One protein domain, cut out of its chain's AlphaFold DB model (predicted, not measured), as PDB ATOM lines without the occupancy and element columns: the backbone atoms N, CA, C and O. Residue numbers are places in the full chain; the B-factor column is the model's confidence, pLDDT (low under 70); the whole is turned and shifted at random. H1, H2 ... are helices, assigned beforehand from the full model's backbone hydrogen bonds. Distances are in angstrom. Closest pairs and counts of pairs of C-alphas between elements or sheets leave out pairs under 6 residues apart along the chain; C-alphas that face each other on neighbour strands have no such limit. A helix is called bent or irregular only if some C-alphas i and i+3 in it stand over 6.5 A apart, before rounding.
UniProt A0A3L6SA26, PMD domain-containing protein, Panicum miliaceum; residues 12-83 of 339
ATOM      1  N   GLY A  12     -11.182 -47.056  -3.022       81.56
ATOM      2  CA  GLY A  12     -10.724 -46.233  -1.906       81.56
ATOM      3  C   GLY A  12      -9.626 -46.939  -1.117       81.56
ATOM      4  O   GLY A  12      -9.785 -48.099  -0.734       81.56
ATOM      5  N   LEU A  13      -8.515 -46.244  -0.892       83.75
ATOM      6  CA  LEU A  13      -7.509 -46.630   0.090       83.75
ATOM      7  C   LEU A  13      -7.772 -45.895   1.409       83.75
ATOM      8  O   LEU A  13      -8.716 -45.115   1.529       83.75
ATOM      9  N   GLN A  14      -6.928 -46.142   2.412       81.94
ATOM     10  CA  GLN A  14      -6.996 -45.422   3.679       81.94
ATOM     11  C   GLN A  14      -6.938 -43.901   3.431       81.94
ATOM     12  O   GLN A  14      -5.990 -43.448   2.783       81.94
ATOM     13  N   PRO A  15      -7.916 -43.111   3.909       77.94
ATOM     14  CA  PRO A  15      -7.926 -41.668   3.697       77.94
ATOM     15  C   PRO A  15      -6.658 -41.021   4.247       77.94
ATOM     16  O   PRO A  15      -6.184 -41.380   5.329       77.94
ATOM     17  N   ARG A  16      -6.108 -40.066   3.501       81.62
ATOM     18  CA  ARG A  16      -5.034 -39.210   4.004       81.62
ATOM     19  C   ARG A  16      -5.651 -38.108   4.861       81.62
ATOM     20  O   ARG A  16      -6.820 -37.761   4.691       81.62
ATOM     21  N   LEU A  17      -4.881 -37.601   5.818       81.00
ATOM     22  CA  LEU A  17      -5.281 -36.409   6.548       81.00
ATOM     23  C   LEU A  17      -5.059 -35.196   5.640       81.00
ATOM     24  O   LEU A  17      -4.044 -35.113   4.942       81.00
ATOM     25  N   TRP A  18      -6.024 -34.278   5.629       80.38
ATOM     26  CA  TRP A  18      -5.902 -33.050   4.856       80.38
ATOM     27  C   TRP A  18      -4.758 -32.199   5.412       80.38
ATOM     28  O   TRP A  18      -4.753 -31.850   6.593       80.38
ATOM     29  N   HIS A  19      -3.807 -31.857   4.545       75.56
ATOM     30  CA  HIS A  19      -2.660 -31.017   4.864       75.56
ATOM     31  C   HIS A  19      -2.487 -29.979   3.753       75.56
ATOM     32  O   HIS A  19      -1.925 -30.309   2.704       75.56
ATOM     33  N   PRO A  20      -2.985 -28.744   3.928       69.81
ATOM     34  CA  PRO A  20      -2.780 -27.715   2.929       69.81
ATOM     35  C   PRO A  20      -1.301 -27.305   2.930       69.81
ATOM     36  O   PRO A  20      -0.738 -26.935   3.957       69.81
ATOM     37  N   LEU A  21      -0.643 -27.382   1.774       66.31
ATOM     38  CA  LEU A  21       0.725 -26.887   1.623       66.31
ATOM     39  C   LEU A  21       0.702 -25.353   1.600       66.31
ATOM     40  O   LEU A  21       0.353 -24.751   0.589       66.31
ATOM     41  N   GLY A  22       1.073 -24.731   2.721       60.59
ATOM     42  CA  GLY A  22       1.359 -23.294   2.802       60.59
ATOM     43  C   GLY A  22       0.151 -22.359   2.903       60.59
ATOM     44  O   GLY A  22       0.346 -21.150   2.817       60.59
ATOM     45  N   VAL A  23      -1.072 -22.875   3.086       61.59
ATOM     46  CA  VAL A  23      -2.279 -22.051   3.295       61.59
ATOM     47  C   VAL A  23      -3.252 -22.759   4.247       61.59
ATOM     48  O   VAL A  23      -4.158 -23.466   3.810       61.59
ATOM     49  N   ASP A  24      -3.081 -22.562   5.554       56.66
ATOM     50  CA  ASP A  24      -3.896 -23.209   6.603       56.66
ATOM     51  C   ASP A  24      -5.407 -22.901   6.506       56.66
ATOM     52  O   ASP A  24      -6.234 -23.626   7.054       56.66
ATOM     53  N   GLU A  25      -5.787 -21.858   5.763       60.34
ATOM     54  CA  GLU A  25      -7.173 -21.410   5.573       60.34
ATOM     55  C   GLU A  25      -7.943 -22.185   4.485       60.34
ATOM     56  O   GLU A  25      -9.161 -22.033   4.349       60.34
ATOM     57  N   LEU A  26      -7.268 -23.023   3.690       74.56
ATOM     58  CA  LEU A  26      -7.918 -23.799   2.633       74.56
ATOM     59  C   LEU A  26      -8.329 -25.174   3.168       74.56
ATOM     60  O   LEU A  26      -7.502 -26.070   3.314       74.56
ATOM     61  N   GLY A  27      -9.626 -25.360   3.421       79.75
ATOM     62  CA  GLY A  27     -10.219 -26.688   3.619       79.75
ATOM     63  C   GLY A  27     -10.190 -27.543   2.337       79.75
ATOM     64  O   GLY A  27      -9.965 -27.006   1.243       79.75
ATOM     65  N   PRO A  28     -10.434 -28.865   2.427       86.00
ATOM     66  CA  PRO A  28     -10.551 -29.736   1.260       86.00
ATOM     67  C   PRO A  28     -11.783 -29.401   0.409       86.00
ATOM     68  O   PRO A  28     -12.759 -28.815   0.874       86.00
ATOM     69  N   THR A  29     -11.782 -29.847  -0.845       86.25
ATOM     70  CA  THR A  29     -13.013 -29.950  -1.645       86.25
ATOM     71  C   THR A  29     -13.577 -31.370  -1.551       86.25
ATOM     72  O   THR A  29     -12.885 -32.297  -1.134       86.25
ATOM     73  N   VAL A  30     -14.815 -31.590  -2.006       82.12
ATOM     74  CA  VAL A  30     -15.428 -32.937  -2.057       82.12
ATOM     75  C   VAL A  30     -14.605 -33.923  -2.905       82.12
ATOM     76  O   VAL A  30     -14.677 -35.134  -2.700       82.12
ATOM     77  N   ALA A  31     -13.784 -33.427  -3.839       82.25
ATOM     78  CA  ALA A  31     -12.880 -34.268  -4.623       82.25
ATOM     79  C   ALA A  31     -11.832 -34.985  -3.755       82.25
ATOM     80  O   ALA A  31     -11.374 -36.057  -4.139       82.25
ATOM     81  N   TYR A  32     -11.518 -34.453  -2.568       84.75
ATOM     82  CA  TYR A  32     -10.558 -35.041  -1.635       84.75
ATOM     83  C   TYR A  32     -10.951 -36.444  -1.148       84.75
ATOM     84  O   TYR A  32     -10.079 -37.251  -0.839       84.75
ATOM     85  N   LEU A  33     -12.245 -36.793  -1.177       82.06
ATOM     86  CA  LEU A  33     -12.710 -38.167  -0.926       82.06
ATOM     87  C   LEU A  33     -12.062 -39.199  -1.862       82.06
ATOM     88  O   LEU A  33     -12.050 -40.392  -1.568       82.06
ATOM     89  N   TRP A  34     -11.528 -38.738  -2.991       83.62
ATOM     90  CA  TRP A  34     -10.907 -39.559  -4.016       83.62
ATOM     91  C   TRP A  34      -9.407 -39.271  -4.178       83.62
ATOM     92  O   TRP A  34      -8.833 -39.648  -5.194       83.62
ATOM     93  N   ASP A  35      -8.769 -38.627  -3.193       85.38
ATOM     94  CA  ASP A  35      -7.333 -38.301  -3.215       85.38
ATOM     95  C   ASP A  35      -6.447 -39.554  -3.130       85.38
ATOM     96  O   ASP A  35      -5.471 -39.700  -3.865       85.38
ATOM     97  N   ASN A  36      -6.814 -40.508  -2.267       86.25
ATOM     98  CA  ASN A  36      -6.065 -41.750  -2.090       86.25
ATOM     99  C   ASN A  36      -6.857 -42.947  -2.617       86.25
ATOM    100  O   ASN A  36      -7.525 -43.664  -1.870       86.25
ATOM    101  N   VAL A  37      -6.795 -43.151  -3.930       85.81
ATOM    102  CA  VAL A  37      -7.545 -44.204  -4.621       85.81
ATOM    103  C   VAL A  37      -6.670 -44.956  -5.617       85.81
ATOM    104  O   VAL A  37      -5.651 -44.445  -6.076       85.81
ATOM    105  N   THR A  38      -7.071 -46.174  -5.976       82.25
ATOM    106  CA  THR A  38      -6.418 -46.957  -7.035       82.25
ATOM    107  C   THR A  38      -7.364 -47.242  -8.192       82.25
ATOM    108  O   THR A  38      -8.589 -47.252  -8.031       82.25
ATOM    109  N   SER A  39      -6.780 -47.472  -9.374       75.00
ATOM    110  CA  SER A  39      -7.535 -47.858 -10.567       75.00
ATOM    111  C   SER A  39      -8.413 -49.076 -10.258       75.00
ATOM    112  O   SER A  39      -7.910 -50.068  -9.719       75.00
ATOM    113  N   PRO A  40      -9.715 -49.043 -10.602       70.06
ATOM    114  CA  PRO A  40     -10.574 -50.207 -10.416       70.06
ATOM    115  C   PRO A  40     -10.198 -51.353 -11.361       70.06
ATOM    116  O   PRO A  40     -10.463 -52.517 -11.041       70.06
ATOM    117  N   TYR A  41      -9.555 -51.012 -12.482       67.81
ATOM    118  CA  TYR A  41      -9.173 -51.912 -13.558       67.81
ATOM    119  C   TYR A  41      -7.699 -52.307 -13.439       67.81
ATOM    120  O   TYR A  41      -6.835 -51.453 -13.217       67.81
ATOM    121  N   ALA A  42      -7.423 -53.601 -13.604       57.78
ATOM    122  CA  ALA A  42      -6.094 -54.182 -13.415       57.78
ATOM    123  C   ALA A  42      -5.162 -54.012 -14.631       57.78
ATOM    124  O   ALA A  42      -3.944 -54.013 -14.459       57.78
ATOM    125  N   THR A  43      -5.710 -53.846 -15.844       60.12
ATOM    126  CA  THR A  43      -4.921 -53.831 -17.090       60.12
ATOM    127  C   THR A  43      -5.442 -52.791 -18.077       60.12
ATOM    128  O   THR A  43      -6.581 -52.894 -18.531       60.12
ATOM    129  N   THR A  44      -4.586 -51.855 -18.504       60.41
ATOM    130  CA  THR A  44      -4.905 -50.764 -19.452       60.41
ATOM    131  C   THR A  44      -5.570 -51.249 -20.748       60.41
ATOM    132  O   THR A  44      -6.429 -50.566 -21.298       60.41
ATOM    133  N   GLN A  45      -5.236 -52.464 -21.198       57.09
ATOM    134  CA  GLN A  45      -5.775 -53.086 -22.415       57.09
ATOM    135  C   GLN A  45      -7.275 -53.430 -22.339       57.09
ATOM    136  O   GLN A  45      -7.944 -53.469 -23.368       57.09
ATOM    137  N   ARG A  46      -7.835 -53.664 -21.141       61.31
ATOM    138  CA  ARG A  46      -9.251 -54.051 -20.955       61.31
ATOM    139  C   ARG A  46     -10.127 -52.957 -20.351       61.31
ATOM    140  O   ARG A  46     -11.348 -53.096 -20.370       61.31
ATOM    141  N   VAL A  47      -9.521 -51.850 -19.915       67.00
ATOM    142  CA  VAL A  47     -10.197 -50.711 -19.267       67.00
ATOM    143  C   VAL A  47     -11.418 -50.252 -20.053       67.00
ATOM    144  O   VAL A  47     -12.477 -50.067 -19.473       67.00
ATOM    145  N   TYR A  48     -11.303 -50.108 -21.375       67.88
ATOM    146  CA  TYR A  48     -12.416 -49.621 -22.191       67.88
ATOM    147  C   TYR A  48     -13.619 -50.579 -22.192       67.88
ATOM    148  O   TYR A  48     -14.764 -50.135 -22.113       67.88
ATOM    149  N   VAL A  49     -13.371 -51.892 -22.262       65.38
ATOM    150  CA  VAL A  49     -14.430 -52.915 -22.264       65.38
ATOM    151  C   VAL A  49     -15.071 -53.013 -20.883       65.38
ATOM    152  O   VAL A  49     -16.293 -53.057 -20.774       65.38
ATOM    153  N   GLU A  50     -14.262 -53.003 -19.826       67.25
ATOM    154  CA  GLU A  50     -14.736 -53.038 -18.439       67.25
ATOM    155  C   GLU A  50     -15.557 -51.783 -18.099       67.25
ATOM    156  O   GLU A  50     -16.666 -51.897 -17.582       67.25
ATOM    157  N   TYR A  51     -15.086 -50.604 -18.508       73.94
ATOM    158  CA  TYR A  51     -15.799 -49.332 -18.369       73.94
ATOM    159  C   TYR A  51     -17.117 -49.304 -19.155       73.94
ATOM    160  O   TYR A  51     -18.159 -48.929 -18.615       73.94
ATOM    161  N   SER A  52     -17.102 -49.753 -20.415       70.94
ATOM    162  CA  SER A  52     -18.318 -49.847 -21.239       70.94
ATOM    163  C   SER A  52     -19.335 -50.807 -20.619       70.94
ATOM    164  O   SER A  52     -20.519 -50.495 -20.547       70.94
ATOM    165  N   ASN A  53     -18.874 -51.940 -20.085       71.56
ATOM    166  CA  ASN A  53     -19.733 -52.904 -19.406       71.56
ATOM    167  C   ASN A  53     -20.363 -52.349 -18.131       71.56
ATOM    168  O   ASN A  53     -21.506 -52.684 -17.825       71.56
ATOM    169  N   GLU A  54     -19.634 -51.539 -17.367       76.50
ATOM    170  CA  GLU A  54     -20.188 -50.872 -16.190       76.50
ATOM    171  C   GLU A  54     -21.269 -49.861 -16.575       76.50
ATOM    172  O   GLU A  54     -22.302 -49.826 -15.907       76.50
ATOM    173  N   LEU A  55     -21.078 -49.106 -17.666       76.50
ATOM    174  CA  LEU A  55     -22.104 -48.217 -18.227       76.50
ATOM    175  C   LEU A  55     -23.343 -48.988 -18.683       76.50
ATOM    176  O   LEU A  55     -24.459 -48.642 -18.299       76.50
ATOM    177  N   ASP A  56     -23.150 -50.048 -19.463       70.88
ATOM    178  CA  ASP A  56     -24.231 -50.871 -20.010       70.88
ATOM    179  C   ASP A  56     -25.005 -51.623 -18.912       70.88
ATOM    180  O   ASP A  56     -26.199 -51.894 -19.042       70.88
ATOM    181  N   ALA A  57     -24.343 -51.933 -17.793       72.69
ATOM    182  CA  ALA A  57     -24.948 -52.589 -16.638       72.69
ATOM    183  C   ALA A  57     -25.605 -51.624 -15.636       72.69
ATOM    184  O   ALA A  57     -26.158 -52.092 -14.631       72.69
ATOM    185  N   LEU A  58     -25.560 -50.304 -15.870       69.81
ATOM    186  CA  LEU A  58     -26.176 -49.329 -14.974       69.81
ATOM    187  C   LEU A  58     -27.682 -49.568 -14.863       69.81
ATOM    188  O   LEU A  58     -28.435 -49.553 -15.837       69.81
ATOM    189  N   LYS A  59     -28.145 -49.716 -13.624       65.69
ATOM    190  CA  LYS A  59     -29.569 -49.721 -13.283       65.69
ATOM    191  C   LYS A  59     -29.970 -48.347 -12.747       65.69
ATOM    192  O   LYS A  59     -29.150 -47.696 -12.096       65.69
ATOM    193  N   PRO A  60     -31.238 -47.923 -12.895       65.50
ATOM    194  CA  PRO A  60     -31.714 -46.678 -12.293       65.50
ATOM    195  C   PRO A  60     -31.430 -46.572 -10.787       65.50
ATOM    196  O   PRO A  60     -31.137 -45.490 -10.303       65.50
ATOM    197  N   SER A  61     -31.451 -47.695 -10.059       68.12
ATOM    198  CA  SER A  61     -31.130 -47.757  -8.624       68.12
ATOM    199  C   SER A  61     -29.642 -47.606  -8.293       68.12
ATOM    200  O   SER A  61     -29.302 -47.357  -7.143       68.12
ATOM    201  N   THR A  62     -28.752 -47.777  -9.272       70.75
ATOM    202  CA  THR A  62     -27.291 -47.665  -9.095       70.75
ATOM    203  C   THR A  62     -26.754 -46.272  -9.414       70.75
ATOM    204  O   THR A  62     -25.567 -46.016  -9.223       70.75
ATOM    205  N   VAL A  63     -27.620 -45.374  -9.892       74.69
ATOM    206  CA  VAL A  63     -27.278 -43.982 -10.166       74.69
ATOM    207  C   VAL A  63     -28.029 -43.090  -9.197       74.69
ATOM    208  O   VAL A  63     -29.259 -43.083  -9.160       74.69
ATOM    209  N   VAL A  64     -27.284 -42.307  -8.426       72.12
ATOM    210  CA  VAL A  64     -27.871 -41.322  -7.522       72.12
ATOM    211  C   VAL A  64     -27.991 -40.008  -8.281       72.12
ATOM    212  O   VAL A  64     -27.006 -39.404  -8.696       72.12
ATOM    213  N   TRP A  65     -29.228 -39.577  -8.487       71.25
ATOM    214  CA  TRP A  65     -29.575 -38.385  -9.266       71.25
ATOM    215  C   TRP A  65     -29.868 -37.151  -8.401       71.25
ATOM    216  O   TRP A  65     -30.335 -36.132  -8.924       71.25
ATOM    217  N   GLU A  66     -29.628 -37.278  -7.096       69.44
ATOM    218  CA  GLU A  66     -29.927 -36.304  -6.048       69.44
ATOM    219  C   GLU A  66     -28.663 -35.517  -5.632       69.44
ATOM    220  O   GLU A  66     -27.537 -36.003  -5.831       69.44
ATOM    221  N   PRO A  67     -28.821 -34.302  -5.065       69.62
ATOM    222  CA  PRO A  67     -27.709 -33.489  -4.561       69.62
ATOM    223  C   PRO A  67     -26.860 -34.219  -3.513       69.62
ATOM    224  O   PRO A  67     -27.312 -35.193  -2.914       69.62
ATOM    225  N   TYR A  68     -25.628 -33.756  -3.282       71.81
ATOM    226  CA  TYR A  68     -24.700 -34.287  -2.268       71.81
ATOM    227  C   TYR A  68     -25.181 -34.010  -0.839       71.81
ATOM    228  O   TYR A  68     -24.731 -33.070  -0.199       71.81
ATOM    229  N   LEU A  69     -26.120 -34.831  -0.365       74.00
ATOM    230  CA  LEU A  69     -26.686 -34.779   0.988       74.00
ATOM    231  C   LEU A  69     -26.126 -35.872   1.909       74.00
ATOM    232  O   LEU A  69     -26.641 -36.087   3.005       74.00
ATOM    233  N   ASP A  70     -25.103 -36.594   1.457       78.50
ATOM    234  CA  ASP A  70     -24.480 -37.649   2.246       78.50
ATOM    235  C   ASP A  70     -23.823 -37.030   3.494       78.50
ATOM    236  O   ASP A  70     -23.080 -36.053   3.352       78.50
ATOM    237  N   PRO A  71     -24.049 -37.572   4.709       80.12
ATOM    238  CA  PRO A  71     -23.494 -37.009   5.944       80.12
ATOM    239  C   PRO A  71     -21.971 -36.869   5.920       80.12
ATOM    240  O   PRO A  71     -21.430 -35.931   6.494       80.12
ATOM    241  N   GLU A  72     -21.291 -37.775   5.215       78.69
ATOM    242  CA  GLU A  72     -19.846 -37.727   4.990       78.69
ATOM    243  C   GLU A  72     -19.425 -36.458   4.244       78.69
ATOM    244  O   GLU A  72     -18.434 -35.848   4.614       78.69
ATOM    245  N   VAL A  73     -20.198 -36.016   3.248       79.12
ATOM    246  CA  VAL A  73     -19.919 -34.786   2.492       79.12
ATOM    247  C   VAL A  73     -20.334 -33.550   3.289       79.12
ATOM    248  O   VAL A  73     -19.605 -32.562   3.312       79.12
ATOM    249  N   LEU A  74     -21.491 -33.602   3.957       81.62
ATOM    250  CA  LEU A  74     -22.019 -32.479   4.740       81.62
ATOM    251  C   LEU A  74     -21.185 -32.179   5.994       81.62
ATOM    252  O   LEU A  74     -21.150 -31.035   6.438       81.62
ATOM    253  N   GLY A  75     -20.531 -33.190   6.567       81.44
ATOM    254  CA  GLY A  75     -19.669 -33.054   7.740       81.44
ATOM    255  C   GLY A  75     -18.233 -32.625   7.429       81.44
ATOM    256  O   GLY A  75     -17.459 -32.415   8.362       81.44
ATOM    257  N   MET A  76     -17.848 -32.507   6.152       83.69
ATOM    258  CA  MET A  76     -16.501 -32.069   5.789       83.69
ATOM    259  C   MET A  76     -16.323 -30.568   6.058       83.69
ATOM    260  O   MET A  76     -17.194 -29.777   5.690       83.69
ATOM    261  N   PRO A  77     -15.170 -30.143   6.606       85.69
ATOM    262  CA  PRO A  77     -14.804 -28.734   6.700       85.69
ATOM    263  C   PRO A  77     -14.386 -28.226   5.313       85.69
ATOM    264  O   PRO A  77     -13.205 -28.016   5.042       85.69
ATOM    265  N   LEU A  78     -15.349 -28.127   4.395       86.25
ATOM    266  CA  LEU A  78     -15.079 -27.773   3.007       86.25
ATOM    267  C   LEU A  78     -14.434 -26.393   2.905       86.25
ATOM    268  O   LEU A  78     -14.712 -25.490   3.695       86.25
ATOM    269  N   ASN A  79     -13.601 -26.231   1.882       86.94
ATOM    270  CA  ASN A  79     -13.060 -24.935   1.516       86.94
ATOM    271  C   ASN A  79     -14.191 -23.896   1.388       86.94
ATOM    272  O   ASN A  79     -15.149 -24.168   0.656       86.94
ATOM    273  N   PRO A  80     -14.084 -22.698   1.995       86.12
ATOM    274  CA  PRO A  80     -15.080 -21.641   1.813       86.12
ATOM    275  C   PRO A  80     -15.340 -21.296   0.338       86.12
ATOM    276  O   PRO A  80     -16.457 -20.936  -0.028       86.12
ATOM    277  N   MET A  81     -14.347 -21.487  -0.540       84.25
ATOM    278  CA  MET A  81     -14.490 -21.327  -1.994       84.25
ATOM    279  C   MET A  81     -15.552 -22.247  -2.610       84.25
ATOM    280  O   MET A  81     -16.125 -21.912  -3.641       84.25
ATOM    281  N   CYS A  82     -15.854 -23.396  -1.996       81.94
ATOM    282  CA  CYS A  82     -16.912 -24.290  -2.469       81.94
ATOM    283  C   CYS A  82     -18.314 -23.683  -2.319       81.94
ATOM    284  O   CYS A  82     -19.254 -24.168  -2.951       81.94
ATOM    285  N   THR A  83     -18.471 -22.662  -1.470       82.25
ATOM    286  CA  THR A  83     -19.778 -22.084  -1.138       82.25
ATOM    287  C   THR A  83     -19.874 -20.570  -1.322       82.25
ATOM    288  O   THR A  83     -20.986 -20.056  -1.327       82.25
TER     289      THR A  83
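This is residues 12 to 83 of the 339 residues of the protein "PMD domain-containing protein" of Panicum miliaceum (UniProt A0A3L6SA26). Little regular structure is present: the printed part is a wide, open loop with an empty middle, going out from H1 to H2 at one end and returning to H3, which is near H1. Residues 52 to 67 stand free. The 72 printed residues hold three named helices, H1, H2, H3 in chain order, with 19 residues, and no named strand: all helix, loose, radius of gyration of the C-alphas 16.3 A, spans 43 by 29 by 20 A.

H1, residues 30 to 34, is close to but not clearly touching H3, residues 71 to 74; their closest C-alphas, Val 30 and Val 73, are 6.7 A apart. H2, residues 47 to 56, is apart from H1 and from H3. Every O i to N i+4 pair is within hydrogen-bond range in H2; H1 has 0 of 1, but 2 of 2 O i to N i+3 pairs; H3 is too short for an O i to N i+4 pair.

H1 begins at C-alpha 30 (-15.428, -32.937, -2.057) and is 8.3 A long; it is neither bent nor irregular, but only just: C-alphas 30 and 33 are 6.0 A apart. H2 is 14.1 A long; H3, 4.9 A, ends at C-alpha 74 (-22.019, -32.479, 4.740).

The C-alphas farthest apart, Gly 22 and Asp 56, are 44.0 A apart. The printed part has no cut, and both links are long. Mean pLDDT of the printed part is 74.9; 22 residues are under 70, among them 41 to 50.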